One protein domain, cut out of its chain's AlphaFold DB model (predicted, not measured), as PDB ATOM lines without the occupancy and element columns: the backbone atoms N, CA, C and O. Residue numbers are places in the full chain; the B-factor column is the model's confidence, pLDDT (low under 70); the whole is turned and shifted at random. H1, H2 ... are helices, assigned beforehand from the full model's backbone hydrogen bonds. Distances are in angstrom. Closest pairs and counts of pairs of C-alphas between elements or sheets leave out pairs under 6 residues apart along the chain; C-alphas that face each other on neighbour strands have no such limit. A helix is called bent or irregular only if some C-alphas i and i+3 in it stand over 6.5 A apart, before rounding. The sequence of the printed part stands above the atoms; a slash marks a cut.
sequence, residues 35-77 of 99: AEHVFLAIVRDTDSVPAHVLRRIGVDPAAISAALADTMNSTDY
ATOM      1  N   ALA A  35     227.635 -30.305   9.375       90.75
ATOM      2  CA  ALA A  35     226.718 -31.002  10.281       90.75
ATOM      3  C   ALA A  35     225.660 -31.813   9.518       90.75
ATOM      4  O   ALA A  35     225.251 -32.879   9.967       90.75
ATOM      5  N   GLU A  36     225.253 -31.333   8.352       92.12
ATOM      6  CA  GLU A  36     224.324 -31.968   7.424       92.12
ATOM      7  C   GLU A  36     224.858 -33.287   6.860       92.12
ATOM      8  O   GLU A  36     224.092 -34.243   6.780       92.12
ATOM      9  N   HIS A  37     226.159 -33.399   6.566       93.62
ATOM     10  CA  HIS A  37     226.755 -34.667   6.130       93.62
ATOM     11  C   HIS A  37     226.718 -35.706   7.250       93.62
ATOM     12  O   HIS A  37     226.310 -36.847   7.037       93.62
ATOM     13  N   VAL A  38     227.100 -35.290   8.463       94.31
ATOM     14  CA  VAL A  38     227.066 -36.147   9.656       94.31
ATOM     15  C   VAL A  38     225.636 -36.560   9.972       94.31
ATOM     16  O   VAL A  38     225.365 -37.730  10.237       94.31
ATOM     17  N   PHE A  39     224.701 -35.617   9.917       94.50
ATOM     18  CA  PHE A  39     223.307 -35.901  10.195       94.50
ATOM     19  C   PHE A  39     222.710 -36.834   9.140       94.50
ATOM     20  O   PHE A  39     222.073 -37.814   9.519       94.50
ATOM     21  N   LEU A  40     222.989 -36.611   7.850       94.81
ATOM     22  CA  LEU A  40     222.560 -37.490   6.761       94.81
ATOM     23  C   LEU A  40     223.119 -38.911   6.921       94.81
ATOM     24  O   LEU A  40     222.364 -39.870   6.770       94.81
ATOM     25  N   ALA A  41     224.396 -39.058   7.284       94.81
ATOM     26  CA  ALA A  41     224.996 -40.360   7.579       94.81
ATOM     27  C   ALA A  41     224.264 -41.086   8.720       94.81
ATOM     28  O   ALA A  41     223.955 -42.271   8.620       94.81
ATOM     29  N   ILE A  42     223.915 -40.359   9.784       94.44
ATOM     30  CA  ILE A  42     223.194 -40.910  10.935       94.44
ATOM     31  C   ILE A  42     221.763 -41.338  10.570       94.44
ATOM     32  O   ILE A  42     221.314 -42.392  11.017       94.44
ATOM     33  N   VAL A  43     221.023 -40.532   9.799       93.56
ATOM     34  CA  VAL A  43     219.603 -40.811   9.506       93.56
ATOM     35  C   VAL A  43     219.389 -41.789   8.349       93.56
ATOM     36  O   VAL A  43     218.322 -42.402   8.285       93.56
ATOM     37  N   ARG A  44     220.388 -41.977   7.473       89.94
ATOM     38  CA  ARG A  44     220.389 -43.027   6.434       89.94
ATOM     39  C   ARG A  44     220.369 -44.431   7.033       89.94
ATOM     40  O   ARG A  44     219.819 -45.347   6.428       89.94
ATOM     41  N   ASP A  45     220.921 -44.590   8.230       89.75
ATOM     42  CA  ASP A  45     220.790 -45.804   9.022       89.75
ATOM     43  C   ASP A  45     219.375 -45.882   9.622       89.75
ATOM     44  O   ASP A  45     219.066 -45.322  10.682       89.75
ATOM     45  N   THR A  46     218.484 -46.571   8.907       85.88
ATOM     46  CA  THR A  46     217.057 -46.657   9.237       85.88
ATOM     47  C   THR A  46     216.761 -47.419  10.527       85.88
ATOM     48  O   THR A  46     215.662 -47.259  11.065       85.88
ATOM     49  N   ASP A  47     217.717 -48.195  11.036       88.31
ATOM     50  CA  ASP A  47     217.614 -48.971  12.280       88.31
ATOM     51  C   ASP A  47     218.338 -48.272  13.446       88.31
ATOM     52  O   ASP A  47     218.633 -48.857  14.495       88.31
ATOM     53  N   SER A  48     218.690 -46.997  13.267       89.50
ATOM     54  CA  SER A  48     219.355 -46.193  14.284       89.50
ATOM     55  C   SER A  48     218.390 -45.610  15.306       89.50
ATOM     56  O   SER A  48     217.219 -45.335  15.036       89.50
ATOM     57  N   VAL A  49     218.902 -45.388  16.523       93.69
ATOM     58  CA  VAL A  49     218.152 -44.702  17.584       93.69
ATOM     59  C   VAL A  49     217.617 -43.347  17.089       93.69
ATOM     60  O   VAL A  49     216.426 -43.106  17.281       93.69
ATOM     61  N   PRO A  50     218.402 -42.496  16.394       92.75
ATOM     62  CA  PRO A  50     217.890 -41.270  15.779       92.75
ATOM     63  C   PRO A  50     216.741 -41.504  14.792       92.75
ATOM     64  O   PRO A  50     215.721 -40.823  14.897       92.75
ATOM     65  N   ALA A  51     216.835 -42.500  13.903       92.50
ATOM     66  CA  ALA A  51     215.749 -42.835  12.980       92.50
ATOM     67  C   ALA A  51     214.466 -43.251  13.723       92.50
ATOM     68  O   ALA A  51     213.365 -42.827  13.368       92.50
ATOM     69  N   HIS A  52     214.580 -44.034  14.799       94.88
ATOM     70  CA  HIS A  52     213.435 -44.371  15.648       94.88
ATOM     71  C   HIS A  52     212.860 -43.155  16.387       94.88
ATOM     72  O   HIS A  52     211.640 -43.040  16.496       94.88
ATOM     73  N   VAL A  53     213.702 -42.244  16.883       96.75
ATOM     74  CA  VAL A  53     213.256 -41.006  17.545       96.75
ATOM     75  C   VAL A  53     212.477 -40.123  16.574       96.75
ATOM     76  O   VAL A  53     211.379 -39.695  16.924       96.75
ATOM     77  N   LEU A  54     212.981 -39.924  15.352       95.75
ATOM     78  CA  LEU A  54     212.287 -39.175  14.298       95.75
ATOM     79  C   LEU A  54     210.897 -39.764  14.019       95.75
ATOM     80  O   LEU A  54     209.897 -39.051  14.089       95.75
ATOM     81  N   ARG A  55     210.799 -41.088  13.838       95.88
ATOM     82  CA  ARG A  55     209.501 -41.756  13.628       95.88
ATOM     83  C   ARG A  55     208.544 -41.557  14.801       95.88
ATOM     84  O   ARG A  55     207.353 -41.342  14.592       95.88
ATOM     85  N   ARG A  56     209.046 -41.599  16.042       97.25
ATOM     86  CA  ARG A  56     208.231 -41.389  17.254       97.25
ATOM     87  C   ARG A  56     207.661 -39.977  17.356       97.25
ATOM     88  O   ARG A  56     206.613 -39.819  17.972       97.25
ATOM     89  N   ILE A  57     208.323 -38.983  16.767       97.31
ATOM     90  CA  ILE A  57     207.818 -37.604  16.691       97.31
ATOM     91  C   ILE A  57     207.039 -37.325  15.394       97.31
ATOM     92  O   ILE A  57     206.713 -36.176  15.118       97.31
ATOM     93  N   GLY A  58     206.720 -38.361  14.610       96.56
ATOM     94  CA  GLY A  58     205.929 -38.243  13.382       96.56
ATOM     95  C   GLY A  58     206.719 -37.782  12.156       96.56
ATOM     96  O   GLY A  58     206.116 -37.359  11.174       96.56
ATOM     97  N   VAL A  59     208.052 -37.857  12.197       96.50
ATOM     98  CA  VAL A  59     208.937 -37.473  11.094       96.50
ATOM     99  C   VAL A  59     209.498 -38.723  10.422       96.50
ATOM    100  O   VAL A  59     210.068 -39.592  11.082       96.50
ATOM    101  N   ASP A  60     209.369 -38.809   9.100       94.62
ATOM    102  CA  ASP A  60     209.987 -39.875   8.311       94.62
ATOM    103  C   ASP A  60     211.491 -39.589   8.097       94.62
ATOM    104  O   ASP A  60     211.836 -38.573   7.482       94.62
ATOM    105  N   PRO A  61     212.409 -40.462   8.561       93.88
ATOM    106  CA  PRO A  61     213.843 -40.315   8.309       93.88
ATOM    107  C   PRO A  61     214.205 -40.232   6.819       93.88
ATOM    108  O   PRO A  61     215.162 -39.541   6.461       93.88
ATOM    109  N   ALA A  62     213.443 -40.896   5.941       92.75
ATOM    110  CA  ALA A  62     213.681 -40.830   4.501       92.75
ATOM    111  C   ALA A  62     213.361 -39.435   3.941       92.75
ATOM    112  O   ALA A  62     214.130 -38.904   3.138       92.75
ATOM    113  N   ALA A  63     212.288 -38.799   4.424       94.12
ATOM    114  CA  ALA A  63     211.946 -37.426   4.059       94.12
ATOM    115  C   ALA A  63     213.025 -36.423   4.506       94.12
ATOM    116  O   ALA A  63     213.405 -35.549   3.731       94.12
ATOM    117  N   ILE A  64     213.574 -36.584   5.718       93.75
ATOM    118  CA  ILE A  64     214.706 -35.767   6.197       93.75
ATOM    119  C   ILE A  64     215.945 -35.978   5.326       93.75
ATOM    120  O   ILE A  64     216.596 -35.010   4.941       93.75
ATOM    121  N   SER A  65     216.248 -37.230   4.980       92.81
ATOM    122  CA  SER A  65     217.395 -37.554   4.129       92.81
ATOM    123  C   SER A  65     217.298 -36.877   2.759       92.81
ATOM    124  O   SER A  65     218.280 -36.315   2.279       92.81
ATOM    125  N   ALA A  66     216.107 -36.892   2.151       93.38
ATOM    126  CA  ALA A  66     215.848 -36.217   0.884       93.38
ATOM    127  C   ALA A  66     215.961 -34.689   1.006       93.38
ATOM    128  O   ALA A  66     216.620 -34.063   0.182       93.38
ATOM    129  N   ALA A  67     215.380 -34.097   2.054       92.88
ATOM    130  CA  ALA A  67     215.430 -32.652   2.280       92.88
ATOM    131  C   ALA A  67     216.862 -32.134   2.503       92.88
ATOM    132  O   ALA A  67     217.221 -31.070   2.001       92.88
ATOM    133  N   LEU A  68     217.700 -32.888   3.225       92.69
ATOM    134  CA  LEU A  68     219.114 -32.548   3.407       92.69
ATOM    135  C   LEU A  68     219.884 -32.618   2.091       92.69
ATOM    136  O   LEU A  68     220.648 -31.707   1.789       92.69
ATOM    137  N   ALA A  69     219.672 -33.676   1.302       90.44
ATOM    138  CA  ALA A  69     220.309 -33.813  -0.003       90.44
ATOM    139  C   ALA A  69     219.923 -32.663  -0.947       90.44
ATOM    140  O   ALA A  69     220.787 -32.116  -1.625       90.44
ATOM    141  N   ASP A  70     218.651 -32.262  -0.954       90.81
ATOM    142  CA  ASP A  70     218.171 -31.123  -1.741       90.81
ATOM    143  C   ASP A  70     218.785 -29.799  -1.268       90.81
ATOM    144  O   ASP A  70     219.298 -29.023  -2.070       90.81
ATOM    145  N   THR A  71     218.835 -29.587   0.052       88.44
ATOM    146  CA  THR A  71     219.450 -28.392   0.651       88.44
ATOM    147  C   THR A  71     220.911 -28.258   0.232       88.44
ATOM    148  O   THR A  71     221.315 -27.180  -0.181       88.44
ATOM    149  N   MET A  72     221.686 -29.344   0.285       86.94
ATOM    150  CA  MET A  72     223.104 -29.350  -0.100       86.94
ATOM    151  C   MET A  72     223.332 -29.104  -1.597       86.94
ATOM    152  O   MET A  72     224.384 -28.607  -1.976       86.94
ATOM    153  N   ASN A  73     222.348 -29.421  -2.440       84.38
ATOM    154  CA  ASN A  73     222.401 -29.152  -3.879       84.38
ATOM    155  C   ASN A  73     221.895 -27.745  -4.247       84.38
ATOM    156  O   ASN A  73     221.979 -27.347  -5.412       84.38
ATOM    157  N   SER A  74     221.341 -26.998  -3.288       82.69
ATOM    158  CA  SER A  74     220.851 -25.642  -3.520       82.69
ATOM    159  C   SER A  74     222.006 -24.659  -3.701       82.69
ATOM    160  O   SER A  74     223.028 -24.740  -3.029       82.69
ATOM    161  N   THR A  75     221.817 -23.663  -4.568       70.19
ATOM    162  CA  THR A  75     222.800 -22.587  -4.795       70.19
ATOM    163  C   THR A  75     223.029 -21.720  -3.551       70.19
ATOM    164  O   THR A  75     224.077 -21.098  -3.426       70.19
ATOM    165  N   ASP A  76     222.072 -21.709  -2.620       72.88
ATOM    166  CA  ASP A  76     222.159 -20.953  -1.365       72.88
ATOM    167  C   ASP A  76     222.921 -21.704  -0.260       72.88
ATOM    168  O   ASP A  76     223.137 -21.162   0.829       72.88
ATOM    169  N   TYR A  77     223.306 -22.959  -0.503       74.81
ATOM    170  CA  TYR A  77     224.078 -23.725   0.460       74.81
ATOM    171  C   TYR A  77     225.514 -23.201   0.521       74.81
ATOM    172  O   TYR A  77     226.270 -23.241  -0.450       74.81
TER     173      TYR A  77
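Overview. This is residues 35 to 77 of the 99 residues of the protein "Clp amino terminal domain-containing protein" of Nocardia nova SH22a (UniProt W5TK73). Two helices, H1 and the longer H3, lie side by side and run opposite ways, and a short third helix, H2, is set across the end where H1 stops and H3 starts. The far end of H3 and the short tail of residues 74 to 77 make the other end of an elongated shape. The printed part has 43 residues with three named helices, H1, H2 and H3 in that order along the chain, and no named strand; the class is all helix. The whole is only just compact, close to loose, with a radius of gyration of the C-alphas of 10.6 A, and the C-alphas span 32 by 18 by 12 A.

Arrangement. The longest helix is H3, residues 61 to 73. H1, residues 35 to 44, touches H3 with 10 pairs of C-alphas within 8 A, the closest being those of Leu 40 and Ser 65, 5.8 A apart. The two run opposite ways at a shallow tilt of 34 degrees, only just short of steep, and their centres are 9.6 A apart. H2, residues 49 to 56, touches H1 only at the corner by their link, where the closest C-alphas, those of Val 43 and Ala 51, are 5.6 A apart. The lines of H1 and H2 are about perpendicular, at 76 degrees. H2 and H3 only just touch, with 3 pairs of C-alphas within 8 A, and only at the corner by their link; H3 does so with residue 61 alone. Their closest C-alphas are those of Ala 51 and Pro 61, 5.6 A apart, and their lines are only just about perpendicular, at 72 degrees. In H1, H2 and H3 every backbone O i to N i+4 pair is within hydrogen-bond range.

Along the chain. H3 runs 18.6 A from C-alpha 61 at (213.843, -40.315, 8.309) to C-alpha 73 at (222.401, -29.152, -3.879). H1 begins at C-alpha 35 at (226.718, -31.002, 10.281) and measures 14.1 A from its first to its last C-alpha. H2, residues 49 to 56, measures 10.5 A from its first to its last C-alpha. No helix is bent or irregular.

Size, cuts and confidence. The two C-alphas farthest apart are those of Arg 56 and Thr 75, 32.4 A, while the first and last printed C-alphas, of Ala 35 and Tyr 77, are 12.5 A apart. The printed part has no cut. The links H1 to H2 and H2 to H3 are both tight, with 4 residues each. The mean pLDDT of the printed part is 91.1, and no printed residue is under 70.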